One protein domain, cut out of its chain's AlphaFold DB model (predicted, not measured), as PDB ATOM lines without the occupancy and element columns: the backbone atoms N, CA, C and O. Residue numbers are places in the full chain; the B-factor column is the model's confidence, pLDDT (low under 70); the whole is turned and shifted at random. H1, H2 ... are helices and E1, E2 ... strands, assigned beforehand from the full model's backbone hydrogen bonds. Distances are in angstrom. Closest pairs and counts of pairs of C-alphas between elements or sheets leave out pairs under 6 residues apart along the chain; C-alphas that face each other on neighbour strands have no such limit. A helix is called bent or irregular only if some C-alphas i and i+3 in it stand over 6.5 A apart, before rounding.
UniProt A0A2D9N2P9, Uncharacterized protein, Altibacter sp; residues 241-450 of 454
ATOM      1  N   LEU A 241     447.631 343.348 452.461       59.78
ATOM      2  CA  LEU A 241     446.479 342.442 452.429       59.78
ATOM      3  C   LEU A 241     446.589 341.437 451.275       59.78
ATOM      4  O   LEU A 241     446.322 340.252 451.462       59.78
ATOM      5  N   VAL A 242     447.022 341.892 450.095       56.62
ATOM      6  CA  VAL A 242     447.219 341.025 448.925       56.62
ATOM      7  C   VAL A 242     448.375 340.056 449.161       56.62
ATOM      8  O   VAL A 242     448.239 338.880 448.839       56.62
ATOM      9  N   THR A 243     449.473 340.476 449.801       61.09
ATOM     10  CA  THR A 243     450.557 339.540 450.177       61.09
ATOM     11  C   THR A 243     450.089 338.527 451.189       61.09
ATOM     12  O   THR A 243     450.325 337.340 451.015       61.09
ATOM     13  N   LYS A 244     449.405 338.976 452.243       66.94
ATOM     14  CA  LYS A 244     448.938 338.079 453.293       66.94
ATOM     15  C   LYS A 244     447.965 337.048 452.721       66.94
ATOM     16  O   LYS A 244     448.183 335.859 452.908       66.94
ATOM     17  N   ARG A 245     446.981 337.476 451.923       63.41
ATOM     18  CA  ARG A 245     446.021 336.577 451.254       63.41
ATOM     19  C   ARG A 245     446.678 335.649 450.231       63.41
ATOM     20  O   ARG A 245     446.325 334.476 450.162       63.41
ATOM     21  N   SER A 246     447.630 336.144 449.442       69.06
ATOM     22  CA  SER A 246     448.316 335.323 448.434       69.06
ATOM     23  C   SER A 246     449.300 334.329 449.060       69.06
ATOM     24  O   SER A 246     449.436 333.214 448.568       69.06
ATOM     25  N   MET A 247     449.924 334.663 450.191       74.56
ATOM     26  CA  MET A 247     450.746 333.716 450.951       74.56
ATOM     27  C   MET A 247     449.896 332.720 451.748       74.56
ATOM     28  O   MET A 247     450.246 331.545 451.799       74.56
ATOM     29  N   GLU A 248     448.742 333.135 452.284       78.06
ATOM     30  CA  GLU A 248     447.740 332.215 452.845       78.06
ATOM     31  C   GLU A 248     447.258 331.205 451.792       78.06
ATOM     32  O   GLU A 248     447.024 330.040 452.110       78.06
ATOM     33  N   LEU A 249     447.128 331.619 450.525       75.56
ATOM     34  CA  LEU A 249     446.811 330.713 449.420       75.56
ATOM     35  C   LEU A 249     447.923 329.675 449.207       75.56
ATOM     36  O   LEU A 249     447.625 328.488 449.100       75.56
ATOM     37  N   VAL A 250     449.190 330.100 449.197       83.50
ATOM     38  CA  VAL A 250     450.354 329.198 449.094       83.50
ATOM     39  C   VAL A 250     450.381 328.197 450.253       83.50
ATOM     40  O   VAL A 250     450.553 326.999 450.026       83.50
ATOM     41  N   GLU A 251     450.136 328.654 451.482       83.00
ATOM     42  CA  GLU A 251     450.077 327.792 452.666       83.00
ATOM     43  C   GLU A 251     448.920 326.782 452.581       83.00
ATOM     44  O   GLU A 251     449.085 325.595 452.876       83.00
ATOM     45  N   LYS A 252     447.747 327.224 452.110       81.12
ATOM     46  CA  LYS A 252     446.597 326.344 451.876       81.12
ATOM     47  C   LYS A 252     446.887 325.281 450.825       81.12
ATOM     48  O   LYS A 252     446.397 324.167 450.985       81.12
ATOM     49  N   LEU A 253     447.657 325.580 449.776       80.56
ATOM     50  CA  LEU A 253     447.984 324.601 448.734       80.56
ATOM     51  C   LEU A 253     448.773 323.418 449.295       80.56
ATOM     52  O   LEU A 253     448.392 322.278 449.045       80.56
ATOM     53  N   HIS A 254     449.809 323.676 450.096       83.81
ATOM     54  CA  HIS A 254     450.563 322.613 450.764       83.81
ATOM     55  C   HIS A 254     449.666 321.766 451.683       83.81
ATOM     56  O   HIS A 254     449.720 320.541 451.647       83.81
ATOM     57  N   LYS A 255     448.779 322.405 452.455       84.06
ATOM     58  CA  LYS A 255     447.858 321.695 453.360       84.06
ATOM     59  C   LYS A 255     446.767 320.904 452.629       84.06
ATOM     60  O   LYS A 255     446.297 319.896 453.142       84.06
ATOM     61  N   SER A 256     446.336 321.376 451.458       79.25
ATOM     62  CA  SER A 256     445.208 320.794 450.714       79.25
ATOM     63  C   SER A 256     445.630 319.688 449.750       79.25
ATOM     64  O   SER A 256     444.807 318.842 449.402       79.25
ATOM     65  N   PHE A 257     446.885 319.696 449.295       85.12
ATOM     66  CA  PHE A 257     447.389 318.750 448.307       85.12
ATOM     67  C   PHE A 257     448.573 317.961 448.876       85.12
ATOM     68  O   PHE A 257     449.644 318.532 449.067       85.12
ATOM     69  N   PRO A 258     448.434 316.638 449.091       88.81
ATOM     70  CA  PRO A 258     449.461 315.826 449.750       88.81
ATOM     71  C   PRO A 258     450.756 315.688 448.940       88.81
ATOM     72  O   PRO A 258     451.757 315.221 449.462       88.81
ATOM     73  N   ASN A 259     450.733 316.054 447.659       91.12
ATOM     74  CA  ASN A 259     451.882 316.032 446.759       91.12
ATOM     75  C   ASN A 259     452.529 317.415 446.570       91.12
ATOM     76  O   ASN A 259     453.349 317.589 445.669       91.12
ATOM     77  N   VAL A 260     452.131 318.405 447.370       92.81
ATOM     78  CA  VAL A 260     452.695 319.755 447.379       92.81
ATOM     79  C   VAL A 260     453.337 319.981 448.736       92.81
ATOM     80  O   VAL A 260     452.692 319.754 449.752       92.81
ATOM     81  N   HIS A 261     454.584 320.443 448.762       94.00
ATOM     82  CA  HIS A 261     455.361 320.639 449.987       94.00
ATOM     83  C   HIS A 261     456.021 322.010 450.006       94.00
ATOM     84  O   HIS A 261     456.339 322.561 448.950       94.00
ATOM     85  N   GLU A 262     456.247 322.564 451.194       93.25
ATOM     86  CA  GLU A 262     457.052 323.776 451.315       93.25
ATOM     87  C   GLU A 262     458.495 323.491 450.880       93.25
ATOM     88  O   GLU A 262     459.035 322.413 451.124       93.25
ATOM     89  N   LEU A 263     459.110 324.453 450.192       93.56
ATOM     90  CA  LEU A 263     460.449 324.314 449.637       93.56
ATOM     91  C   LEU A 263     461.324 325.498 450.029       93.56
ATOM     92  O   LEU A 263     460.971 326.653 449.784       93.56
ATOM     93  N   THR A 264     462.515 325.188 450.533       92.31
ATOM     94  CA  THR A 264     463.609 326.147 450.707       92.31
ATOM     95  C   THR A 264     464.805 325.710 449.870       92.31
ATOM     96  O   THR A 264     465.224 324.558 449.939       92.31
ATOM     97  N   VAL A 265     465.374 326.624 449.083       90.06
ATOM     98  CA  VAL A 265     466.553 326.373 448.245       90.06
ATOM     99  C   VAL A 265     467.685 327.302 448.661       90.06
ATOM    100  O   VAL A 265     467.613 328.523 448.488       90.06
ATOM    101  N   ASN A 266     468.763 326.717 449.174       86.88
ATOM    102  CA  ASN A 266     469.989 327.434 449.482       86.88
ATOM    103  C   ASN A 266     470.949 327.363 448.287       86.88
ATOM    104  O   ASN A 266     471.459 326.300 447.930       86.88
ATOM    105  N   THR A 267     471.192 328.514 447.662       72.00
ATOM    106  CA  THR A 267     472.066 328.628 446.484       72.00
ATOM    107  C   THR A 267     473.493 329.067 446.828       72.00
ATOM    108  O   THR A 267     474.307 329.230 445.918       72.00
ATOM    109  N   GLY A 268     473.807 329.264 448.115       67.69
ATOM    110  CA  GLY A 268     475.084 329.825 448.576       67.69
ATOM    111  C   GLY A 268     475.219 331.337 448.348       67.69
ATOM    112  O   GLY A 268     476.284 331.900 448.580       67.69
ATOM    113  N   ARG A 269     474.156 332.005 447.879       66.19
ATOM    114  CA  ARG A 269     474.062 333.469 447.764       66.19
ATOM    115  C   ARG A 269     473.270 334.046 448.949       66.19
ATOM    116  O   ARG A 269     472.474 333.314 449.538       66.19
ATOM    117  N   PRO A 270     473.440 335.339 449.285       59.62
ATOM    118  CA  PRO A 270     472.642 335.987 450.324       59.62
ATOM    119  C   PRO A 270     471.150 335.912 449.970       59.62
ATOM    120  O   PRO A 270     470.739 336.404 448.920       59.62
ATOM    121  N   GLY A 271     470.359 335.281 450.841       66.56
ATOM    122  CA  GLY A 271     468.926 335.048 450.649       66.56
ATOM    123  C   GLY A 271     468.609 333.651 450.102       66.56
ATOM    124  O   GLY A 271     468.894 333.328 448.947       66.56
ATOM    125  N   ALA A 272     467.977 332.817 450.932       71.44
ATOM    126  CA  ALA A 272     467.420 331.548 450.478       71.44
ATOM    127  C   ALA A 272     466.213 331.809 449.566       71.44
ATOM    128  O   ALA A 272     465.358 332.643 449.871       71.44
ATOM    129  N   SER A 273     466.136 331.088 448.447       85.69
ATOM    130  CA  SER A 273     464.913 331.078 447.643       85.69
ATOM    131  C   SER A 273     463.884 330.193 448.332       85.69
ATOM    132  O   SER A 273     464.239 329.176 448.925       85.69
ATOM    133  N   HIS A 274     462.615 330.567 448.256       88.94
ATOM    134  CA  HIS A 274     461.537 329.821 448.899       88.94
ATOM    135  C   HIS A 274     460.357 329.645 447.943       88.94
ATOM    136  O   HIS A 274     460.245 330.356 446.941       88.94
ATOM    137  N   GLY A 275     459.483 328.686 448.238       91.75
ATOM    138  CA  GLY A 275     458.279 328.441 447.457       91.75
ATOM    139  C   GLY A 275     457.693 327.061 447.719       91.75
ATOM    140  O   GLY A 275     457.613 326.637 448.870       91.75
ATOM    141  N   LEU A 276     457.276 326.371 446.656       94.62
ATOM    142  CA  LEU A 276     456.633 325.061 446.743       94.62
ATOM    143  C   LEU A 276     457.333 324.019 445.863       94.62
ATOM    144  O   LEU A 276     457.686 324.276 444.710       94.62
ATOM    145  N   TYR A 277     457.487 322.825 446.419       96.12
ATOM    146  CA  TYR A 277     457.815 321.599 445.709       96.12
ATOM    147  C   TYR A 277     456.517 320.897 445.302       96.12
ATOM    148  O   TYR A 277     455.602 320.767 446.112       96.12
ATOM    149  N   VAL A 278     456.425 320.442 444.054       95.31
ATOM    150  CA  VAL A 278     455.250 319.737 443.529       95.31
ATOM    151  C   VAL A 278     455.679 318.398 442.953       95.31
ATOM    152  O   VAL A 278     456.361 318.332 441.928       95.31
ATOM    153  N   ARG A 279     455.215 317.316 443.574       93.94
ATOM    154  CA  ARG A 279     455.351 315.955 443.058       93.94
ATOM    155  C   ARG A 279     454.194 315.670 442.098       93.94
ATOM    156  O   ARG A 279     453.160 315.115 442.471       93.94
ATOM    157  N   GLY A 280     454.343 316.111 440.849       91.25
ATOM    158  CA  GLY A 280     453.353 315.907 439.789       91.25
ATOM    159  C   GLY A 280     453.244 314.432 439.359       91.25
ATOM    160  O   GLY A 280     454.144 313.630 439.615       91.25
ATOM    161  N   PRO A 281     452.162 314.009 438.684       89.62
ATOM    162  CA  PRO A 281     452.038 312.658 438.134       89.62
ATOM    163  C   PRO A 281     453.155 312.267 437.150       89.62
ATOM    164  O   PRO A 281     453.488 311.080 437.036       89.62
ATOM    165  N   GLY A 282     453.705 313.235 436.416       88.81
ATOM    166  CA  GLY A 282     454.764 313.092 435.418       88.81
ATOM    167  C   GLY A 282     456.156 313.247 436.001       88.81
ATOM    168  O   GLY A 282     456.932 312.288 435.969       88.81
ATOM    169  N   ALA A 283     456.438 314.429 436.532       92.00
ATOM    170  CA  ALA A 283     457.739 314.859 437.017       92.00
ATOM    171  C   ALA A 283     457.635 315.574 438.373       92.00
ATOM    172  O   ALA A 283     456.547 315.830 438.895       92.00
ATOM    173  N   CYS A 284     458.793 315.872 438.949       94.06
ATOM    174  CA  CYS A 284     458.913 316.673 440.156       94.06
ATOM    175  C   CYS A 284     459.269 318.108 439.769       94.06
ATOM    176  O   CYS A 284     460.040 318.334 438.834       94.06
ATOM    177  N   TRP A 285     458.715 319.082 440.479       94.69
ATOM    178  CA  TRP A 285     458.859 320.488 440.127       94.69
ATOM    179  C   TRP A 285     459.188 321.324 441.348       94.69
ATOM    180  O   TRP A 285     458.669 321.079 442.434       94.69
ATOM    181  N   MET A 286     459.989 322.362 441.146       94.81
ATOM    182  CA  MET A 286     460.109 323.453 442.102       94.81
ATOM    183  C   MET A 286     459.534 324.740 441.521       94.81
ATOM    184  O   MET A 286     459.789 325.096 440.368       94.81
ATOM    185  N   VAL A 287     458.763 325.443 442.342       93.50
ATOM    186  CA  VAL A 287     458.205 326.761 442.056       93.50
ATOM    187  C   VAL A 287     458.748 327.705 443.115       93.50
ATOM    188  O   VAL A 287     458.320 327.639 444.262       93.50
ATOM    189  N   ILE A 288     459.719 328.541 442.752       91.62
ATOM    190  CA  ILE A 288     460.505 329.328 443.709       91.62
ATOM    191  C   ILE A 288     460.517 330.812 443.365       91.62
ATOM    192  O   ILE A 288     460.458 331.204 442.199       91.62
ATOM    193  N   THR A 289     460.660 331.643 444.391       87.44
ATOM    194  CA  THR A 289     460.947 333.070 444.262       87.44
ATOM    195  C   THR A 289     462.224 333.433 445.017       87.44
ATOM    196  O   THR A 289     462.620 332.757 445.969       87.44
ATOM    197  N   ARG A 290     462.880 334.507 444.569       79.50
ATOM    198  CA  ARG A 290     464.067 335.088 445.220       79.50
ATOM    199  C   ARG A 290     463.717 336.201 446.201       79.50
ATOM    200  O   ARG A 290     464.604 336.722 446.869       79.50
ATOM    201  N   HIS A 291     462.452 336.607 446.252       77.75
ATOM    202  CA  HIS A 291     461.997 337.587 447.225       77.75
ATOM    203  C   HIS A 291     462.013 336.974 448.628       77.75
ATOM    204  O   HIS A 291     461.993 335.756 448.777       77.75
ATOM    205  N   GLU A 292     462.087 337.804 449.666       69.31
ATOM    206  CA  GLU A 292     461.971 337.313 451.043       69.31
ATOM    207  C   GLU A 292     460.535 336.876 451.337       69.31
ATOM    208  O   GLU A 292     459.571 337.452 450.818       69.31
ATOM    209  N   LYS A 293     460.389 335.863 452.195       65.88
ATOM    210  CA  LYS A 293     459.083 335.344 452.608       65.88
ATOM    211  C   LYS A 293     458.271 336.473 453.250       65.88
ATOM    212  O   LYS A 293     458.732 337.119 454.184       65.88
ATOM    213  N   GLY A 294     457.072 336.728 452.725       58.66
ATOM    214  CA  GLY A 294     456.167 337.765 453.237       58.66
ATOM    215  C   GLY A 294     456.388 339.184 452.698       58.66
ATOM    216  O   GLY A 294     455.646 340.082 453.094       58.66
ATOM    217  N   LYS A 295     457.336 339.421 451.777       60.12
ATOM    218  CA  LYS A 295     457.428 340.714 451.074       60.12
ATOM    219  C   LYS A 295     456.406 340.797 449.938       60.12
ATOM    220  O   LYS A 295     456.376 339.933 449.063       60.12
ATOM    221  N   HIS A 296     455.619 341.879 449.908       56.59
ATOM    222  CA  HIS A 296     454.796 342.190 448.739       56.59
ATOM    223  C   HIS A 296     455.690 342.622 447.588       56.59
ATOM    224  O   HIS A 296     456.246 343.723 447.601       56.59
ATOM    225  N   VAL A 297     455.768 341.792 446.560       60.59
ATOM    226  CA  VAL A 297     456.429 342.163 445.319       60.59
ATOM    227  C   VAL A 297     455.420 342.060 444.186       60.59
ATOM    228  O   VAL A 297     454.850 341.006 443.924       60.59
ATOM    229  N   VAL A 298     455.161 343.206 443.561       56.88
ATOM    230  CA  VAL A 298     454.363 343.351 442.337       56.88
ATOM    231  C   VAL A 298     455.213 344.185 441.390       56.88
ATOM    232  O   VAL A 298     454.931 345.348 441.113       56.88
ATOM    233  N   THR A 299     456.359 343.624 441.007       52.25
ATOM    234  CA  THR A 299     457.365 344.330 440.204       52.25
ATOM    235  C   THR A 299     457.321 343.920 438.743       52.25
ATOM    236  O   THR A 299     457.625 344.752 437.891       52.25
ATOM    237  N   GLY A 300     456.886 342.694 438.419       53.00
ATOM    238  CA  GLY A 300     456.951 342.211 437.044       53.00
ATOM    239  C   GLY A 300     455.973 341.100 436.673       53.00
ATOM    240  O   GLY A 300     455.055 340.734 437.399       53.00
ATOM    241  N   ARG A 301     456.152 340.598 435.445       56.94
ATOM    242  CA  ARG A 301     455.352 339.517 434.841       56.94
ATOM    243  C   ARG A 301     455.840 338.117 435.252       56.94
ATOM    244  O   ARG A 301     455.132 337.144 435.014       56.94
ATOM    245  N   GLN A 302     457.056 338.012 435.800       65.69
ATOM    246  CA  GLN A 302     457.744 336.755 436.116       65.69
ATOM    247  C   GLN A 302     458.653 336.911 437.348       65.69
ATOM    248  O   GLN A 302     459.874 336.884 437.242       65.69
ATOM    249  N   ASP A 303     458.047 337.041 438.525       78.88
ATOM    250  CA  ASP A 303     458.770 337.116 439.808       78.88
ATOM    251  C   ASP A 303     458.937 335.712 440.456       78.88
ATOM    252  O   ASP A 303     459.435 335.556 441.578       78.88
ATOM    253  N   VAL A 304     458.513 334.666 439.732       86.62
ATOM    254  CA  VAL A 304     458.522 333.255 440.143       86.62
ATOM    255  C   VAL A 304     459.115 332.384 439.039       86.62
ATOM    256  O   VAL A 304     458.659 332.409 437.890       86.62
ATOM    257  N   GLN A 305     460.091 331.562 439.416       89.31
ATOM    258  CA  GLN A 305     460.743 330.587 438.555       89.31
ATOM    259  C   GLN A 305     460.114 329.204 438.748       89.31
ATOM    260  O   GLN A 305     459.792 328.798 439.862       89.31
ATOM    261  N   THR A 306     459.957 328.462 437.656       92.69
ATOM    262  CA  THR A 306     459.471 327.079 437.674       92.69
ATOM    263  C   THR A 306     460.501 326.189 437.025       92.69
ATOM    264  O   THR A 306     460.918 326.472 435.906       92.69
ATOM    265  N   ILE A 307     460.936 325.142 437.718       92.19
ATOM    266  CA  ILE A 307     462.042 324.292 437.278       92.19
ATOM    267  C   ILE A 307     461.650 322.829 437.462       92.19
ATOM    268  O   ILE A 307     461.101 322.452 438.496       92.19
ATOM    269  N   CYS A 308     461.941 322.012 436.452       92.00
ATOM    270  CA  CYS A 308     461.758 320.566 436.520       92.00
ATOM    271  C   CYS A 308     462.957 319.910 437.217       92.00
ATOM    272  O   CYS A 308     464.109 320.222 436.898       92.00
ATOM    273  N   LEU A 309     462.675 318.998 438.143       91.62
ATOM    274  CA  LEU A 309     463.657 318.239 438.904       91.62
ATOM    275  C   LEU A 309     463.634 316.769 438.484       91.62
ATOM    276  O   LEU A 309     462.599 316.103 438.507       91.62
ATOM    277  N   GLU A 310     464.811 316.253 438.146       89.12
ATOM    278  CA  GLU A 310     465.057 314.833 437.920       89.12
ATOM    279  C   GLU A 310     465.824 314.246 439.101       89.12
ATOM    280  O   GLU A 310     466.866 314.773 439.481       89.12
ATOM    281  N   HIS A 311     465.345 313.135 439.657       86.88
ATOM    282  CA  HIS A 311     466.102 312.397 440.663       86.88
ATOM    283  C   HIS A 311     467.215 311.613 439.965       86.88
ATOM    284  O   HIS A 311     466.950 310.858 439.030       86.88
ATOM    285  N   ILE A 312     468.451 311.788 440.424       79.62
ATOM    286  CA  ILE A 312     469.632 311.206 439.777       79.62
ATOM    287  C   ILE A 312     470.190 310.054 440.601       79.62
ATOM    288  O   ILE A 312     470.689 309.094 440.043       79.62
ATOM    289  N   ILE A 313     470.160 310.136 441.929       70.62
ATOM    290  CA  ILE A 313     470.819 309.132 442.766       70.62
ATOM    291  C   ILE A 313     469.920 308.802 443.950       70.62
ATOM    292  O   ILE A 313     469.697 309.680 444.786       70.62
ATOM    293  N   PRO A 314     469.425 307.559 444.055       64.19
ATOM    294  CA  PRO A 314     469.027 307.012 445.336       64.19
ATOM    295  C   PRO A 314     470.235 306.463 446.086       64.19
ATOM    296  O   PRO A 314     471.223 306.032 445.488       64.19
ATOM    297  N   LYS A 315     470.074 306.317 447.400       57.31
ATOM    298  CA  LYS A 315     470.951 305.483 448.229       57.31
ATOM    299  C   LYS A 315     470.907 303.980 447.891       57.31
ATOM    300  O   LYS A 315     471.620 303.236 448.546       57.31
ATOM    301  N   ASP A 316     470.143 303.555 446.876       55.31
ATOM    302  CA  ASP A 316     469.866 302.141 446.556       55.31
ATOM    303  C   ASP A 316     470.325 301.707 445.145       55.31
ATOM    304  O   ASP A 316     470.056 300.588 444.714       55.31
ATOM    305  N   ASP A 317     470.982 302.580 444.370       71.69
ATOM    306  CA  ASP A 317     471.582 302.192 443.084       71.69
ATOM    307  C   ASP A 317     472.974 301.612 443.348       71.69
ATOM    308  O   ASP A 317     473.955 302.347 443.442       71.69
ATOM    309  N   GLU A 318     473.062 300.286 443.497       71.62
ATOM    310  CA  GLU A 318     474.304 299.583 443.850       71.62
ATOM    311  C   GLU A 318     475.489 299.933 442.948       71.62
ATOM    312  O   GLU A 318     476.613 300.032 443.441       71.62
ATOM    313  N   LYS A 319     475.271 300.167 441.647       74.00
ATOM    314  CA  LYS A 319     476.362 300.506 440.721       74.00
ATOM    315  C   LYS A 319     476.871 301.919 440.979       74.00
ATOM    316  O   LYS A 319     478.083 302.126 441.062       74.00
ATOM    317  N   MET A 320     475.960 302.876 441.152       74.50
ATOM    318  CA  MET A 320     476.318 304.256 441.486       74.50
ATOM    319  C   MET A 320     476.932 304.371 442.879       74.50
ATOM    320  O   MET A 320     477.925 305.070 443.046       74.50
ATOM    321  N   LEU A 321     476.394 303.653 443.864       72.44
ATOM    322  CA  LEU A 321     476.937 303.589 445.221       72.44
ATOM    323  C   LEU A 321     478.316 302.956 445.249       72.44
ATOM    324  O   LEU A 321     479.186 303.446 445.955       72.44
ATOM    325  N   THR A 322     478.530 301.876 444.498       77.06
ATOM    326  CA  THR A 322     479.845 301.236 444.401       77.06
ATOM    327  C   THR A 322     480.859 302.208 443.816       77.06
ATOM    328  O   THR A 322     481.916 302.404 444.408       77.06
ATOM    329  N   ALA A 323     480.516 302.899 442.726       73.06
ATOM    330  CA  ALA A 323     481.380 303.927 442.149       73.06
ATOM    331  C   ALA A 323     481.640 305.092 443.123       73.06
ATOM    332  O   ALA A 323     482.777 305.537 443.257       73.06
ATOM    333  N   LEU A 324     480.614 305.542 443.853       72.81
ATOM    334  CA  LEU A 324     480.722 306.579 444.884       72.81
ATOM    335  C   LEU A 324     481.583 306.144 446.077       72.81
ATOM    336  O   LEU A 324     482.344 306.950 446.597       72.81
ATOM    337  N   LYS A 325     481.491 304.883 446.511       73.12
ATOM    338  CA  LYS A 325     482.297 304.319 447.606       73.12
ATOM    339  C   LYS A 325     483.755 304.143 447.198       73.12
ATOM    340  O   LYS A 325     484.637 304.458 447.989       73.12
ATOM    341  N   VAL A 326     484.012 303.671 445.975       74.62
ATOM    342  CA  VAL A 326     485.367 303.618 445.400       74.62
ATOM    343  C   VAL A 326     485.948 305.027 445.358       74.62
ATOM    344  O   VAL A 326     487.049 305.248 445.850       74.62
ATOM    345  N   PHE A 327     485.171 305.999 444.884       75.00
ATOM    346  CA  PHE A 327     485.586 307.393 444.900       75.00
ATOM    347  C   PHE A 327     485.885 307.917 446.309       75.00
ATOM    348  O   PHE A 327     486.961 308.455 446.545       75.00
ATOM    349  N   ALA A 328     484.980 307.716 447.266       70.94
ATOM    350  CA  ALA A 328     485.162 308.173 448.641       70.94
ATOM    351  C   ALA A 328     486.369 307.521 449.336       70.94
ATOM    352  O   ALA A 328     486.996 308.148 450.184       70.94
ATOM    353  N   LYS A 329     486.702 306.274 448.977       75.81
ATOM    354  CA  LYS A 329     487.849 305.544 449.526       75.81
ATOM    355  C   LYS A 329     489.185 306.094 449.026       75.81
ATOM    356  O   LYS A 329     490.138 306.145 449.796       75.81
ATOM    357  N   HIS A 330     489.262 306.441 447.746       77.12
ATOM    358  CA  HIS A 330     490.514 306.855 447.114       77.12
ATOM    359  C   HIS A 330     490.719 308.371 447.148       77.12
ATOM    360  O   HIS A 330     491.840 308.836 447.331       77.12
ATOM    361  N   GLY A 331     489.641 309.146 447.006       70.12
ATOM    362  CA  GLY A 331     489.668 310.607 447.044       70.12
ATOM    363  C   GLY A 331     490.521 311.255 445.947       70.12
ATOM    364  O   GLY A 331     490.785 312.455 446.007       70.12
ATOM    365  N   ASP A 332     490.970 310.484 444.957       78.44
ATOM    366  CA  ASP A 332     491.870 310.941 443.907       78.44
ATOM    367  C   ASP A 332     491.113 311.446 442.667       78.44
ATOM    368  O   ASP A 332     489.899 311.286 442.502       78.44
ATOM    369  N   LYS A 333     491.848 312.112 441.776       76.31
ATOM    370  CA  LYS A 333     491.291 312.696 440.552       76.31
ATOM    371  C   LYS A 333     490.762 311.630 439.584       76.31
ATOM    372  O   LYS A 333     489.756 311.857 438.919       76.31
ATOM    373  N   GLU A 334     491.413 310.476 439.511       79.19
ATOM    374  CA  GLU A 334     491.075 309.404 438.571       79.19
ATOM    375  C   GLU A 334     489.734 308.744 438.926       79.19
ATOM    376  O   GLU A 334     488.857 308.563 438.075       79.19
ATOM    377  N   SER A 335     489.528 308.462 440.209       74.75
ATOM    378  CA  SER A 335     488.272 307.949 440.742       74.75
ATOM    379  C   SER A 335     487.134 308.974 440.622       74.75
ATOM    380  O   SER A 335     486.002 308.580 440.319       74.75
ATOM    381  N   PHE A 336     487.422 310.280 440.735       75.75
ATOM    382  CA  PHE A 336     486.446 311.337 440.428       75.75
ATOM    383  C   PHE A 336     486.042 311.328 438.951       75.75
ATOM    384  O   PHE A 336     484.852 311.330 438.635       75.75
ATOM    385  N   GLU A 337     487.013 311.283 438.034       77.88
ATOM    386  CA  GLU A 337     486.769 311.250 436.588       77.88
ATOM    387  C   GLU A 337     485.983 309.998 436.172       77.88
ATOM    388  O   GLU A 337     485.091 310.067 435.323       77.88
ATOM    389  N   SER A 338     486.269 308.852 436.793       78.75
ATOM    390  CA  SER A 338     485.523 307.607 436.590       78.75
ATOM    391  C   SER A 338     484.056 307.747 437.012       78.75
ATOM    392  O   SER A 338     483.143 307.411 436.248       78.75
ATOM    393  N   TRP A 339     483.802 308.338 438.184       78.31
ATOM    394  CA  TRP A 339     482.449 308.637 438.651       78.31
ATOM    395  C   TRP A 339     481.726 309.650 437.748       78.31
ATOM    396  O   TRP A 339     480.567 309.431 437.387       78.31
ATOM    397  N   GLN A 340     482.404 310.714 437.305       74.56
ATOM    398  CA  GLN A 340     481.847 311.683 436.355       74.56
ATOM    399  C   GLN A 340     481.467 311.021 435.021       74.56
ATOM    400  O   GLN A 340     480.383 311.275 434.489       74.56
ATOM    401  N   LYS A 341     482.319 310.133 434.488       79.94
ATOM    402  CA  LYS A 341     482.022 309.354 433.274       79.94
ATOM    403  C   LYS A 341     480.801 308.459 433.470       79.94
ATOM    404  O   LYS A 341     479.960 308.386 432.573       79.94
ATOM    405  N   LEU A 342     480.668 307.816 434.632       77.25
ATOM    406  CA  LEU A 342     479.502 306.993 434.955       77.25
ATOM    407  C   LEU A 342     478.222 307.836 435.048       77.25
ATOM    408  O   LEU A 342     477.215 307.466 434.450       77.25
ATOM    409  N   LEU A 343     478.260 308.990 435.721       73.62
ATOM    410  CA  LEU A 343     477.141 309.936 435.768       73.62
ATOM    411  C   LEU A 343     476.726 310.408 434.373       73.62
ATOM    412  O   LEU A 343     475.540 310.408 434.039       73.62
ATOM    413  N   SER A 344     477.701 310.782 433.548       73.56
ATOM    414  CA  SER A 344     477.466 311.220 432.175       73.56
ATOM    415  C   SER A 344     476.846 310.109 431.331       73.56
ATOM    416  O   SER A 344     475.849 310.330 430.647       73.56
ATOM    417  N   LYS A 345     477.348 308.877 431.444       78.88
ATOM    418  CA  LYS A 345     476.820 307.727 430.703       78.88
ATOM    419  C   LYS A 345     475.409 307.336 431.152       78.88
ATOM    420  O   LYS A 345     474.550 307.097 430.306       78.88
ATOM    421  N   THR A 346     475.169 307.277 432.460       72.12
ATOM    422  CA  THR A 346     473.907 306.785 433.036       72.12
ATOM    423  C   THR A 346     472.803 307.840 432.979       72.12
ATOM    424  O   THR A 346     471.675 307.533 432.602       72.12
ATOM    425  N   TYR A 347     473.126 309.099 433.286       67.00
ATOM    426  CA  TYR A 347     472.142 310.176 433.447       67.00
ATOM    427  C   TYR A 347     472.244 311.275 432.381       67.00
ATOM    428  O   TYR A 347     471.463 312.229 432.402       67.00
ATOM    429  N   ARG A 348     473.170 311.155 431.417       67.62
ATOM    430  CA  ARG A 348     473.430 312.180 430.386       67.62
ATOM    431  C   ARG A 348     473.685 313.554 431.011       67.62
ATOM    432  O   ARG A 348     473.133 314.564 430.569       67.62
ATOM    433  N   ILE A 349     474.463 313.564 432.093       66.31
ATOM    434  CA  ILE A 349     474.892 314.771 432.804       66.31
ATOM    435  C   ILE A 349     476.327 315.064 432.395       66.31
ATOM    436  O   ILE A 349     477.241 314.331 432.766       66.31
ATOM    437  N   GLN A 350     476.531 316.145 431.654       61.22
ATOM    438  CA  GLN A 350     477.868 316.682 431.442       61.22
ATOM    439  C   GLN A 350     478.181 317.636 432.594       61.22
ATOM    440  O   GLN A 350     477.588 318.707 432.705       61.22
ATOM    441  N   ILE A 351     479.072 317.211 433.491       60.84
ATOM    442  CA  ILE A 351     479.668 318.098 434.491       60.84
ATOM    443  C   ILE A 351     480.814 318.810 433.768       60.84
ATOM    444  O   ILE A 351     481.927 318.293 433.712       60.84
ATOM    445  N   ASN A 352     480.530 319.942 433.123       53.34
ATOM    446  CA  ASN A 352     481.586 320.733 432.498       53.34
ATOM    447  C   ASN A 352     482.408 321.407 433.608       53.34
ATOM    448  O   ASN A 352     481.852 322.066 434.483       53.34
ATOM    449  N   ASN A 353     483.732 321.236 433.567       47.19
ATOM    450  CA  ASN A 353     484.681 321.906 434.470       47.19
ATOM    451  C   ASN A 353     484.823 323.414 434.176       47.19
ATOM    452  O   ASN A 353     485.544 324.114 434.881       47.19
ATOM    453  N   THR A 354     484.166 323.910 433.129       39.53
ATOM    454  CA  THR A 354     484.205 325.298 432.671       39.53
ATOM    455  C   THR A 354     482.875 325.990 432.940       39.53
ATOM    456  O   THR A 354     481.828 325.346 432.992       39.53
ATOM    457  N   GLU A 355     482.939 327.309 433.116       38.59
ATOM    458  CA  GLU A 355     481.869 328.264 433.442       38.59
ATOM    459  C   GLU A 355     480.738 328.360 432.389       38.59
ATOM    460  O   GLU A 355     480.249 329.441 432.076       38.59
ATOM    461  N   ASP A 356     480.286 327.239 431.827       34.72
ATOM    462  CA  ASP A 356     479.118 327.188 430.959       34.72
ATOM    463  C   ASP A 356     477.848 327.321 431.807       34.72
ATOM    464  O   ASP A 356     477.374 326.392 432.475       34.72
ATOM    465  N   TYR A 357     477.268 328.517 431.745       36.97
ATOM    466  CA  TYR A 357     476.047 328.943 432.433       36.97
ATOM    467  C   TYR A 357     474.777 328.155 432.047       36.97
ATOM    468  O   TYR A 357     473.712 328.394 432.619       36.97
ATOM    469  N   PHE A 358     474.876 327.192 431.124       34.97
ATOM    470  CA  PHE A 358     473.803 326.258 430.758       34.97
ATOM    471  C   PHE A 358     473.879 324.906 431.489       34.97
ATOM    472  O   PHE A 358     473.031 324.038 431.268       34.97
ATOM    473  N   SER A 359     474.867 324.714 432.372       52.22
ATOM    474  CA  SER A 359     475.021 323.494 433.165       52.22
ATOM    475  C   SER A 359     473.856 323.309 434.143       52.22
ATOM    476  O   SER A 359     473.482 324.182 434.928       52.22
ATOM    477  N   SER A 360     473.234 322.137 434.076       64.25
ATOM    478  CA  SER A 360     472.167 321.737 434.980       64.25
ATOM    479  C   SER A 360     472.637 321.783 436.436       64.25
ATOM    480  O   SER A 360     473.515 321.009 436.816       64.25
ATOM    481  N   GLN A 361     472.042 322.661 437.249       81.44
ATOM    482  CA  GLN A 361     472.324 322.729 438.686       81.44
ATOM    483  C   GLN A 361     471.926 321.417 439.364       81.44
ATOM    484  O   GLN A 361     470.862 320.863 439.067       81.44
ATOM    485  N   ILE A 362     472.777 320.932 440.267       86.00
ATOM    486  CA  ILE A 362     472.494 319.759 441.091       86.00
ATOM    487  C   ILE A 362     472.110 320.254 442.481       86.00
ATOM    488  O   ILE A 362     472.751 321.150 443.022       86.00
ATOM    489  N   TYR A 363     471.066 319.674 443.057       90.06
ATOM    490  CA  TYR A 363     470.656 319.933 444.429       90.06
ATOM    491  C   TYR A 363     470.703 318.654 445.250       90.06
ATOM    492  O   TYR A 363     470.588 317.555 444.709       90.06
ATOM    493  N   SER A 364     470.828 318.809 446.560       89.38
ATOM    494  CA  SER A 364     470.744 317.723 447.527       89.38
ATOM    495  C   SER A 364     469.765 318.084 448.636       89.38
ATOM    496  O   SER A 364     469.785 319.218 449.117       89.38
ATOM    497  N   ASP A 365     468.938 317.126 449.049       90.12
ATOM    498  CA  ASP A 365     468.160 317.191 450.299       90.12
ATOM    499  C   ASP A 365     468.892 316.502 451.473       90.12
ATOM    500  O   ASP A 365     468.366 316.411 452.575       90.12
ATOM    501  N   GLY A 366     470.119 316.009 451.247       85.62
ATOM    502  CA  GLY A 366     470.887 315.192 452.194       85.62
ATOM    503  C   GLY A 366     470.666 313.680 452.048       85.62
ATOM    504  O   GLY A 366     471.521 312.898 452.464       85.62
ATOM    505  N   LYS A 367     469.583 313.242 451.395       84.81
ATOM    506  CA  LYS A 367     469.279 311.828 451.103       84.81
ATOM    507  C   LYS A 367     469.446 311.489 449.620       84.81
ATOM    508  O   LYS A 367     469.981 310.432 449.296       84.81
ATOM    509  N   ASN A 368     469.019 312.385 448.741       87.06
ATOM    510  CA  ASN A 368     468.884 312.242 447.300       87.06
ATOM    511  C   ASN A 368     469.618 313.381 446.577       87.06
ATOM    512  O   ASN A 368     469.739 314.492 447.100       87.06
ATOM    513  N   LEU A 369     470.041 313.119 445.336       87.06
ATOM    514  CA  LEU A 369     470.493 314.163 444.412       87.06
ATOM    515  C   LEU A 369     469.457 314.428 443.320       87.06
ATOM    516  O   LEU A 369     468.906 313.501 442.717       87.06
ATOM    517  N   TYR A 370     469.268 315.710 443.025       89.56
ATOM    518  CA  TYR A 370     468.329 316.230 442.044       89.56
ATOM    519  C   TYR A 370     469.075 317.018 440.983       89.56
ATOM    520  O   TYR A 370     469.960 317.803 441.304       89.56
ATOM    521  N   ARG A 371     468.684 316.880 439.722       87.50
ATOM    522  CA  ARG A 371     469.177 317.707 438.622       87.50
ATOM    523  C   ARG A 371     468.077 318.637 438.150       87.50
ATOM    524  O   ARG A 371     466.973 318.194 437.842       87.50
ATOM    525  N   SER A 372     468.418 319.913 438.013       88.69
ATOM    526  CA  SER A 372     467.622 320.878 437.263       88.69
ATOM    527  C   SER A 372     467.664 320.539 435.778       88.69
ATOM    528  O   SER A 372     468.732 320.521 435.164       88.69
ATOM    529  N   LEU A 373     466.501 320.294 435.185       84.06
ATOM    530  CA  LEU A 373     466.370 320.054 433.746       84.06
ATOM    531  C   LEU A 373     466.128 321.338 432.938       84.06
ATOM    532  O   LEU A 373     466.031 321.279 431.714       84.06
ATOM    533  N   GLY A 374     466.063 322.483 433.621       81.12
ATOM    534  CA  GLY A 374     465.795 323.789 433.035       81.12
ATOM    535  C   GLY A 374     464.523 324.429 433.581       81.12
ATOM    536  O   GLY A 374     463.655 323.776 434.169       81.12
ATOM    537  N   SER A 375     464.432 325.747 433.407       84.31
ATOM    538  CA  SER A 375     463.233 326.496 433.759       84.31
ATOM    539  C   SER A 375     462.187 326.426 432.656       84.31
ATOM    540  O   SER A 375     462.519 326.427 431.471       84.31
ATOM    541  N   ILE A 376     460.920 326.444 433.051       85.50
ATOM    542  CA  ILE A 376     459.788 326.614 432.146       85.50
ATOM    543  C   ILE A 376     459.104 327.953 432.399       85.50
ATOM    544  O   ILE A 376     459.064 328.449 433.527       85.50
ATOM    545  N   CYS A 377     458.530 328.516 431.342       81.44
ATOM    546  CA  CYS A 377     457.689 329.702 431.436       81.44
ATOM    547  C   CYS A 377     456.226 329.270 431.467       81.44
ATOM    548  O   CYS A 377     455.752 328.633 430.526       81.44
ATOM    549  N   ILE A 378     455.516 329.631 432.531       77.44
ATOM    550  CA  ILE A 378     454.055 329.565 432.590       77.44
ATOM    551  C   ILE A 378     453.579 331.015 432.549       77.44
ATOM    552  O   ILE A 378     453.765 331.760 433.513       77.44
ATOM    553  N   ASP A 379     453.063 331.433 431.393       69.12
ATOM    554  CA  ASP A 379     452.712 332.829 431.153       69.12
ATOM    555  C   ASP A 379     451.497 333.249 431.979       69.12
ATOM    556  O   ASP A 379     450.422 332.654 431.899       69.12
ATOM    557  N   GLN A 380     451.659 334.346 432.716       65.81
ATOM    558  CA  GLN A 380     450.550 335.050 433.339       65.81
ATOM    559  C   GLN A 380     449.868 335.938 432.280       65.81
ATOM    560  O   GLN A 380     450.525 336.703 431.566       65.81
ATOM    561  N   THR A 381     448.541 335.853 432.161       59.41
ATOM    562  CA  THR A 381     447.759 336.687 431.231       59.41
ATOM    563  C   THR A 381     447.759 338.160 431.631       59.41
ATOM    564  O   THR A 381     447.781 339.028 430.755       59.41
ATOM    565  N   GLU A 382     447.796 338.439 432.932       54.75
ATOM    566  CA  GLU A 382     447.746 339.781 433.503       54.75
ATOM    567  C   GLU A 382     449.119 340.258 433.988       54.75
ATOM    568  O   GLU A 382     449.953 339.486 434.463       54.75
ATOM    569  N   SER A 383     449.364 341.561 433.858       55.53
ATOM    570  CA  SER A 383     450.482 342.240 434.517       55.53
ATOM    571  C   SER A 383     450.077 342.656 435.930       55.53
ATOM    572  O   SER A 383     448.934 343.061 436.113       55.53
ATOM    573  N   ARG A 384     451.032 342.693 436.871       63.84
ATOM    574  CA  ARG A 384     450.834 343.084 438.285       63.84
ATOM    575  C   ARG A 384     450.129 342.033 439.155       63.84
ATOM    576  O   ARG A 384     449.325 342.377 440.014       63.84
ATOM    577  N   VAL A 385     450.456 340.761 438.949       68.25
ATOM    578  CA  VAL A 385     449.959 339.662 439.788       68.25
ATOM    579  C   VAL A 385     450.903 339.432 440.966       68.25
ATOM    580  O   VAL A 385     452.123 339.483 440.792       68.25
ATOM    581  N   SER A 386     450.355 339.177 442.156       75.38
ATOM    582  CA  SER A 386     451.149 338.933 443.363       75.38
ATOM    583  C   SER A 386     452.052 337.701 443.208       75.38
ATOM    584  O   SER A 386     451.716 336.755 442.492       75.38
ATOM    585  N   VAL A 387     453.198 337.681 443.895       80.88
ATOM    586  CA  VAL A 387     454.095 336.510 443.905       80.88
ATOM    587  C   VAL A 387     453.369 335.248 444.380       80.88
ATOM    588  O   VAL A 387     453.548 334.190 443.782       80.88
ATOM    589  N   GLY A 388     452.511 335.342 445.401       80.94
ATOM    590  CA  GLY A 388     451.757 334.185 445.892       80.94
ATOM    591  C   GLY A 388     450.779 333.634 444.849       80.94
ATOM    592  O   GLY A 388     450.741 332.425 444.637       80.94
ATOM    593  N   ASP A 389     450.081 334.496 444.104       77.75
ATOM    594  CA  ASP A 389     449.201 334.064 443.007       77.75
ATOM    595  C   ASP A 389     449.993 333.496 441.822       77.75
ATOM    596  O   ASP A 389     449.558 332.548 441.165       77.75
ATOM    597  N   GLN A 390     451.180 334.049 441.546       83.50
ATOM    598  CA  GLN A 390     452.118 333.503 440.565       83.50
ATOM    599  C   GLN A 390     452.593 332.094 440.956       83.50
ATOM    600  O   GLN A 390     452.653 331.221 440.088       83.50
ATOM    601  N   ILE A 391     452.915 331.853 442.234       87.50
ATOM    602  CA  ILE A 391     453.266 330.520 442.751       87.50
ATOM    603  C   ILE A 391     452.057 329.589 442.634       87.50
ATOM    604  O   ILE A 391     452.171 328.503 442.064       87.50
ATOM    605  N   ALA A 392     450.896 330.024 443.122       84.69
ATOM    606  CA  ALA A 392     449.683 329.221 443.151       84.69
ATOM    607  C   ALA A 392     449.243 328.775 441.752       84.69
ATOM    608  O   ALA A 392     448.967 327.595 441.544       84.69
ATOM    609  N   SER A 393     449.241 329.683 440.771       83.44
ATOM    610  CA  SER A 393     448.861 329.354 439.394       83.44
ATOM    611  C   SER A 393     449.769 328.279 438.791       83.44
ATOM    612  O   SER A 393     449.283 327.307 438.209       83.44
ATOM    613  N   ARG A 394     451.088 328.402 438.989       89.75
ATOM    614  CA  ARG A 394     452.083 327.420 438.536       89.75
ATOM    615  C   ARG A 394     451.872 326.076 439.224       89.75
ATOM    616  O   ARG A 394     451.808 325.055 438.549       89.75
ATOM    617  N   VAL A 395     451.696 326.062 440.543       89.12
ATOM    618  CA  VAL A 395     451.459 324.829 441.311       89.12
ATOM    619  C   VAL A 395     450.203 324.108 440.831       89.12
ATOM    620  O   VAL A 395     450.258 322.908 440.575       89.12
ATOM    621  N   MET A 396     449.102 324.827 440.605       85.62
ATOM    622  CA  MET A 396     447.852 324.237 440.114       85.62
ATOM    623  C   MET A 396     448.002 323.565 438.743       85.62
ATOM    624  O   MET A 396     447.410 322.511 438.500       85.62
ATOM    625  N   VAL A 397     448.829 324.129 437.860       86.25
ATOM    626  CA  VAL A 397     449.177 323.498 436.578       86.25
ATOM    627  C   VAL A 397     450.013 322.230 436.800       86.25
ATOM    628  O   VAL A 397     449.780 321.206 436.157       86.25
ATOM    629  N   LEU A 398     450.968 322.259 437.726       91.81
ATOM    630  CA  LEU A 398     451.944 321.181 437.916       91.81
ATOM    631  C   LEU A 398     451.408 319.989 438.720       91.81
ATOM    632  O   LEU A 398     451.846 318.862 438.488       91.81
ATOM    633  N   ILE A 399     450.403 320.190 439.583       89.12
ATOM    634  CA  ILE A 399     449.699 319.097 440.288       89.12
ATOM    635  C   ILE A 399     449.138 318.069 439.291       89.12
ATOM    636  O   ILE A 399     449.026 316.891 439.617       89.12
ATOM    637  N   ASN A 400     448.816 318.495 438.066       85.75
ATOM    638  CA  ASN A 400     448.353 317.632 436.981       85.75
ATOM    639  C   ASN A 400     449.210 317.789 435.713       85.75
ATOM    640  O   ASN A 400     448.677 317.811 434.602       85.75
ATOM    641  N   ASP A 401     450.532 317.883 435.863       88.56
ATOM    642  CA  ASP A 401     451.490 318.096 434.766       88.56
ATOM    643  C   ASP A 401     451.269 317.195 433.530       88.56
ATOM    644  O   ASP A 401     451.266 317.692 432.406       88.56
ATOM    645  N   LYS A 402     450.966 315.902 433.710       87.06
ATOM    646  CA  LYS A 402     450.639 314.966 432.618       87.06
ATOM    647  C   LYS A 402     449.441 315.395 431.781       87.06
ATOM    648  O   LYS A 402     449.425 315.133 430.586       87.06
ATOM    649  N   LYS A 403     448.423 315.994 432.399       84.88
ATOM    650  CA  LYS A 403     447.238 316.493 431.686       84.88
ATOM    651  C   LYS A 403     447.513 317.852 431.042       84.88
ATOM    652  O   LYS A 403     446.938 318.155 430.006       84.88
ATOM    653  N   ASN A 404     448.389 318.649 431.648       82.88
ATOM    654  CA  ASN A 404     448.669 320.019 431.222       82.88
ATOM    655  C   ASN A 404     449.820 320.142 430.215       82.88
ATOM    656  O   ASN A 404     450.060 321.239 429.709       82.88
ATOM    657  N   ILE A 405     450.506 319.042 429.890       85.69
ATOM    658  CA  ILE A 405     451.654 319.050 428.977       85.69
ATOM    659  C   ILE A 405     451.310 319.569 427.577       85.69
ATOM    660  O   ILE A 405     452.094 320.306 426.983       85.69
ATOM    661  N   ASP A 406     450.110 319.269 427.078       79.50
ATOM    662  CA  ASP A 406     449.662 319.741 425.765       79.50
ATOM    663  C   ASP A 406     449.217 321.212 425.797       79.50
ATOM    664  O   ASP A 406     449.341 321.920 424.788       79.50
ATOM    665  N   SER A 407     448.751 321.677 426.960       77.12
ATOM    666  CA  SER A 407     448.206 323.020 427.193       77.12
ATOM    667  C   SER A 407     449.288 324.080 427.407       77.12
ATOM    668  O   SER A 407     449.082 325.242 427.058       77.12
ATOM    669  N   VAL A 408     450.453 323.703 427.945       80.75
ATOM    670  CA  VAL A 408     451.575 324.621 428.195       80.75
ATOM    671  C   VAL A 408     452.733 324.282 427.263       80.75
ATOM    672  O   VAL A 408     453.376 323.245 427.396       80.75
ATOM    673  N   SER A 409     453.035 325.177 426.320       81.94
ATOM    674  CA  SER A 409     454.048 324.946 425.279       81.94
ATOM    675  C   SER A 409     455.426 324.576 425.839       81.94
ATOM    676  O   SER A 409     456.091 323.701 425.292       81.94
ATOM    677  N   THR A 410     455.831 325.197 426.948       85.00
ATOM    678  CA  THR A 410     457.123 324.962 427.608       85.00
ATOM    679  C   THR A 410     457.180 323.648 428.393       85.00
ATOM    680  O   THR A 410     458.280 323.172 428.664       85.00
ATOM    681  N   LEU A 411     456.036 323.016 428.703       86.00
ATOM    682  CA  LEU A 411     455.994 321.677 429.304       86.00
ATOM    683  C   LEU A 411     456.254 320.567 428.281       86.00
ATOM    684  O   LEU A 411     456.769 319.518 428.658       86.00
ATOM    685  N   ARG A 412     455.938 320.784 426.996       86.12
ATOM    686  CA  ARG A 412     455.974 319.731 425.961       86.12
ATOM    687  C   ARG A 412     457.318 319.021 425.835       86.12
ATOM    688  O   ARG A 412     457.339 317.830 425.578       86.12
ATOM    689  N   GLY A 413     458.431 319.724 426.049       84.56
ATOM    690  CA  GLY A 413     459.776 319.136 425.970       84.56
ATOM    691  C   GLY A 413     460.168 318.244 427.156       84.56
ATOM    692  O   GLY A 413     461.272 317.687 427.151       84.56
ATOM    693  N   TYR A 414     459.310 318.141 428.179       87.19
ATOM    694  CA  TYR A 414     459.578 317.397 429.410       87.19
ATOM    695  C   TYR A 414     458.854 316.045 429.497       87.19
ATOM    696  O   TYR A 414     459.098 315.295 430.442       87.19
ATOM    697  N   ASP A 415     458.034 315.694 428.505       86.31
ATOM    698  CA  ASP A 415     457.343 314.400 428.399       86.31
ATOM    699  C   ASP A 415     458.307 313.207 428.511       86.31
ATOM    700  O   ASP A 415     458.031 312.236 429.211       86.31
ATOM    701  N   LYS A 416     459.494 313.326 427.912       84.81
ATOM    702  CA  LYS A 416     460.575 312.332 427.946       84.81
ATOM    703  C   LYS A 416     461.130 312.042 429.344       84.81
ATOM    704  O   LYS A 416     461.880 311.081 429.519       84.81
ATOM    705  N   TYR A 417     460.816 312.879 430.332       82.50
ATOM    706  CA  TYR A 417     461.195 312.670 431.730       82.50
ATOM    707  C   TYR A 417     460.048 312.097 432.568       82.50
ATOM    708  O   TYR A 417     460.262 311.710 433.718       82.50
ATOM    709  N   PHE A 418     458.837 311.997 432.012       87.31
ATOM    710  CA  PHE A 418     457.701 311.443 432.732       87.31
ATOM    711  C   PHE A 418     457.863 309.940 432.937       87.31
ATOM    712  O   PHE A 418     458.197 309.193 432.023       87.31
ATOM    713  N   GLY A 419     457.594 309.485 434.162       77.44
ATOM    714  CA  GLY A 419     457.708 308.066 434.512       77.44
ATOM    715  C   GLY A 419     459.131 307.597 434.815       77.44
ATOM    716  O   GLY A 419     459.316 306.415 435.100       77.44
ATOM    717  N   LYS A 420     460.121 308.500 434.831       81.38
ATOM    718  CA  LYS A 420     461.427 308.186 435.418       81.38
ATOM    719  C   LYS A 420     461.282 307.800 436.891       81.38
ATOM    720  O   LYS A 420     460.335 308.213 437.572       81.38
ATOM    721  N   LYS A 421     462.218 306.971 437.365       79.38
ATOM    722  CA  LYS A 421     462.242 306.494 438.751       79.38
ATOM    723  C   LYS A 421     462.344 307.703 439.683       79.38
ATOM    724  O   LYS A 421     463.168 308.587 439.475       79.38
ATOM    725  N   ARG A 422     461.463 307.743 440.678       84.00
ATOM    726  CA  ARG A 422     461.393 308.793 441.696       84.00
ATOM    727  C   ARG A 422     461.586 308.148 443.053       84.00
ATOM    728  O   ARG A 422     461.102 307.039 443.276       84.00
ATOM    729  N   PHE A 423     462.280 308.848 443.930       85.25
ATOM    730  CA  PHE A 423     462.598 308.379 445.276       85.25
ATOM    731  C   PHE A 423     461.800 309.166 446.304       85.25
ATOM    732  O   PHE A 423     461.145 310.152 445.968       85.25
ATOM    733  N   GLU A 424     461.795 308.682 447.533       87.62
ATOM    734  CA  GLU A 424     461.197 309.386 448.657       87.62
ATOM    735  C   GLU A 424     462.142 310.500 449.123       87.62
ATOM    736  O   GLU A 424     463.304 310.236 449.460       87.62
ATOM    737  N   GLU A 425     461.645 311.731 449.107       89.88
ATOM    738  CA  GLU A 425     462.372 312.930 449.515       89.88
ATOM    739  C   GLU A 425     462.556 312.993 451.043       89.88
ATOM    740  O   GLU A 425     461.788 312.390 451.795       89.88
ATOM    741  N   ASP A 426     463.588 313.702 451.510       89.50
ATOM    742  CA  ASP A 426     463.807 313.948 452.944       89.50
ATOM    743  C   ASP A 426     463.106 315.243 453.385       89.50
ATOM    744  O   ASP A 426     463.624 316.348 453.206       89.50
ATOM    745  N   PHE A 427     461.896 315.111 453.934       89.81
ATOM    746  CA  PHE A 427     461.137 316.237 454.478       89.81
ATOM    747  C   PHE A 427     461.415 316.401 455.973       89.81
ATOM    748  O   PHE A 427     461.215 315.474 456.754       89.81
ATOM    749  N   LYS A 428     461.794 317.612 456.388       88.25
ATOM    750  CA  LYS A 428     461.943 317.981 457.804       88.25
ATOM    751  C   LYS A 428     460.845 318.968 458.155       88.25
ATOM    752  O   LYS A 428     460.737 320.008 457.512       88.25
ATOM    753  N   ASP A 429     459.988 318.595 459.100       86.75
ATOM    754  CA  ASP A 429     458.820 319.385 459.513       86.75
ATOM    755  C   ASP A 429     457.910 319.802 458.336       86.75
ATOM    756  O   ASP A 429     457.377 320.905 458.290       86.75
ATOM    757  N   GLY A 430     457.757 318.919 457.339       84.25
ATOM    758  CA  GLY A 430     456.949 319.174 456.136       84.25
ATOM    759  C   GLY A 430     457.626 320.041 455.066       84.25
ATOM    760  O   GLY A 430     457.037 320.272 454.007       84.25
ATOM    761  N   VAL A 431     458.869 320.471 455.300       91.06
ATOM    762  CA  VAL A 431     459.655 321.308 454.388       91.06
ATOM    763  C   VAL A 431     460.727 320.473 453.687       91.06
ATOM    764  O   VAL A 431     461.530 319.792 454.329       91.06
ATOM    765  N   LEU A 432     460.790 320.570 452.358       94.12
ATOM    766  CA  LEU A 432     461.922 320.087 451.574       94.12
ATOM    767  C   LEU A 432     463.003 321.169 451.546       94.12
ATOM    768  O   LEU A 432     462.767 322.293 451.101       94.12
ATOM    769  N   SER A 433     464.203 320.832 452.008       93.38
ATOM    770  CA  SER A 433     465.346 321.747 451.991       93.38
ATOM    771  C   SER A 433     466.361 321.285 450.960       93.38
ATOM    772  O   SER A 433     466.986 320.247 451.136       93.38
ATOM    773  N   LEU A 434     466.549 322.066 449.900       92.19
ATOM    774  CA  LEU A 434     467.509 321.780 448.840       92.19
ATOM    775  C   LEU A 434     468.743 322.670 448.969       92.19
ATOM    776  O   LEU A 434     468.645 323.893 449.058       92.19
ATOM    777  N   GLN A 435     469.921 322.060 448.927       90.38
ATOM    778  CA  GLN A 435     471.207 322.753 448.893       90.38
ATOM    779  C   GLN A 435     471.862 322.562 447.532       90.38
ATOM    780  O   GLN A 435     471.854 321.457 446.994       90.38
ATOM    781  N   ASN A 436     472.424 323.632 446.969       87.44
ATOM    782  CA  ASN A 436     473.194 323.541 445.733       87.44
ATOM    783  C   ASN A 436     474.415 322.630 445.939       87.44
ATOM    784  O   ASN A 436     475.286 322.921 446.756       87.44
ATOM    785  N   PHE A 437     474.475 321.536 445.187       84.38
ATOM    786  CA  PHE A 437     475.530 320.540 445.265       84.38
ATOM    787  C   PHE A 437     476.538 320.776 444.146       84.38
ATOM    788  O   PHE A 437     476.267 320.510 442.974       84.38
ATOM    789  N   LYS A 438     477.727 321.262 444.507       82.12
ATOM    790  CA  LYS A 438     478.857 321.348 443.579       82.12
ATOM    791  C   LYS A 438     479.653 320.046 443.649       82.12
ATOM    792  O   LYS A 438     480.224 319.784 444.709       82.12
ATOM    793  N   PRO A 439     479.721 319.240 442.576       73.12
ATOM    794  CA  PRO A 439     480.488 318.004 442.597       73.12
ATOM    795  C   PRO A 439     481.975 318.300 442.821       73.12
ATOM    796  O   PRO A 439     482.632 318.892 441.971       73.12
ATOM    797  N   SER A 440     482.495 317.896 443.973       75.19
ATOM    798  CA  SER A 440     483.918 317.909 444.313       75.19
ATOM    799  C   SER A 440     484.206 316.709 445.208       75.19
ATOM    800  O   SER A 440     483.283 316.181 445.834       75.19
ATOM    801  N   THR A 441     485.469 316.290 445.306       71.31
ATOM    802  CA  THR A 441     485.863 315.192 446.199       71.31
ATOM    803  C   THR A 441     485.351 315.388 447.612       71.31
ATOM    804  O   THR A 441     484.656 314.525 448.143       71.31
ATOM    805  N   LYS A 442     485.603 316.568 448.177       79.31
ATOM    806  CA  LYS A 442     485.151 316.922 449.517       79.31
ATOM    807  C   LYS A 442     483.625 316.851 449.645       79.31
ATOM    808  O   LYS A 442     483.123 316.161 450.521       79.31
ATOM    809  N   ASN A 443     482.885 317.488 448.736       78.19
ATOM    810  CA  ASN A 443     481.426 317.592 448.850       78.19
ATOM    811  C   ASN A 443     480.720 316.240 448.704       78.19
ATOM    812  O   ASN A 443     479.708 316.001 449.357       78.19
ATOM    813  N   VAL A 444     481.242 315.349 447.856       76.19
ATOM    814  CA  VAL A 444     480.708 313.987 447.717       76.19
ATOM    815  C   VAL A 444     480.966 313.172 448.988       76.19
ATOM    816  O   VAL A 444     480.057 312.482 449.446       76.19
ATOM    817  N   ILE A 445     482.164 313.267 449.577       76.56
ATOM    818  CA  ILE A 445     482.495 312.594 450.844       76.56
ATOM    819  C   ILE A 445     481.616 313.121 451.984       76.56
ATOM    820  O   ILE A 445     481.045 312.323 452.733       76.56
ATOM    821  N   ASP A 446     481.456 314.443 452.087       81.19
ATOM    822  CA  ASP A 446     480.621 315.082 453.106       81.19
ATOM    823  C   ASP A 446     479.158 314.632 452.979       81.19
ATOM    824  O   ASP A 446     478.548 314.227 453.970       81.19
ATOM    825  N   TRP A 447     478.622 314.603 451.754       80.75
ATOM    826  CA  TRP A 447     477.265 314.121 451.486       80.75
ATOM    827  C   TRP A 447     477.075 312.641 451.853       80.75
ATOM    828  O   TRP A 447     476.097 312.299 452.517       80.75
ATOM    829  N   LEU A 448     478.014 311.761 451.478       75.62
ATOM    830  CA  LEU A 448     477.954 310.329 451.810       75.62
ATOM    831  C   LEU A 448     478.013 310.074 453.319       75.62
ATOM    832  O   LEU A 448     477.363 309.154 453.814       75.62
ATOM    833  N   SER A 449     478.776 310.896 454.036       77.19
ATOM    834  CA  SER A 449     478.956 310.788 455.486       77.19
ATOM    835  C   SER A 449     477.798 311.405 456.279       77.19
ATOM    836  O   SER A 449     477.766 311.287 457.500       77.19
ATOM    837  N   GLY A 450     476.846 312.071 455.611       74.00
ATOM    838  CA  GLY A 450     475.768 312.822 456.263       74.00
ATOM    839  C   GLY A 450     476.240 314.109 456.948       74.00
ATOM    840  O   GLY A 450     475.493 314.700 457.730       74.00
TER     841      GLY A 450
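What this domain is: This is residues 241 to 450 of the 454 residues of an uncharacterized protein of Altibacter sp (UniProt A0A2D9N2P9). A closed barrel of seven strands makes the core, with H1 and H4 side by side along the outside of one part of its wall and H6 over E4 and E6. Beyond one end of the barrel a group of three helices, the hairpin H2 and H3 with H7 on H2, makes the whole longer. The printed part has 210 residues, with seven named helices and seven named strands in the order H1 E1 E2 E3 E4 H2 H3 E5 E6 H4 H5 H6 E7 H7. The barrel is mixed, its ring running E1 E2 E3 E4 E6 E5 E7 and back to E1, and the class is mixed, helices and strands. The whole is compact, with a radius of gyration of the C-alphas of 18.0 A, and elongated, with spans of 57 by 36 by 33 A.

Where its parts are: The barrel holds E1, residues 260 to 266, 19.0 A long from first to last C-alpha and beginning at (452.695, 319.755, 447.379); E2, residues 273 to 279, 18.5 A; E3, residues 284 to 289, 17.0 A; E4, residues 305 to 313, the longest strand at 24.1 A; E5, residues 362 to 364; E6, residues 369 to 376, 20.5 A; and E7, residues 431 to 436, 16.2 A. The helices are H1, residues 241 to 256, 21.8 A, with C-alpha 241 at (446.479, 342.442, 452.429); H2, residues 318 to 330, 18.1 A; H3, residues 333 to 347, 20.6 A; H4, residues 387 to 398, 16.6 A; H5, residues 401 to 404; H6, residues 409 to 417, 15.6 A; and H7, residues 441 to 448, with C-alpha 448 at (477.954, 310.329, 451.810). H6 is irregular: C-alphas 413 and 416 are 7.1 A apart.

How they stand to each other: E1 to E4 form a meander, each strand the antiparallel neighbour of the one before; N 263 and O 275 are 3.0 A apart, N 287 and O 276 2.9 A, and N 307 and O 286 2.9 A. E4 and E6 are antiparallel, with N 310 and O 371 at 2.9 A, and the hairpin E5 and E6 has N 363 and O 370 at 2.8 A. E7 is staggered: its residues 435 to 436 pair with E5, antiparallel, with N 435 and O 364 at 2.9 A, and its residues 431 to 435 pair with E1, parallel, with N 434 and O 264 at 2.8 A. Outside the barrel, H4 lies over E2 and E3 at a height over the sheet of 8.3 A, and H1 over E1 and E2 at 11.5 A. H4 touches H1 with residues 387 to 392 alone, the closest C-alphas being those of Ser 246 and Gly 388, 4.4 A, at a shallow tilt of 28 degrees, the same way. H6 lies over E4 and E6, outside the barrel, at a height of 9.2 A, and only just touches H5, with 3 pairs of C-alphas within 8 A, the closest those of Asn 404 and Leu 411, 7.8 A. H3 is on the barrel through its residues 343 to 347; the closest C-alphas of H3 and E4 are those of Tyr 347 and Ile 312, 6.9 A. H2 and H3 touch as a helical hairpin, the C-alphas of Phe 327 and Ser 335 being closest at 5.0 A, at a shallow tilt of 16 degrees. H2 touches H7 with residues 324 to 328 alone, Ala 328 and Ile 445 having the closest C-alphas at 5.6 A, at a steep tilt of 51 degrees, opposite ways. Every O i to N i+4 pair is within hydrogen-bond range in H1, H2, H3, H4 and H7; in H6 0 of 5 are, with 3 of 6 O i to N i+3 pairs within range, and H5 is too short for an i+4 pair.

The domain as a whole: The C-alphas of Leu 241 and Glu 334 are the two farthest apart, 57.2 A. The printed part has no cut. The links E3 to E4, H3 to E5 and H6 to E7 are long. The mean pLDDT of the printed part is 78.1, and 45 residues are under 70, among them 292 to 302 and 347 to 360.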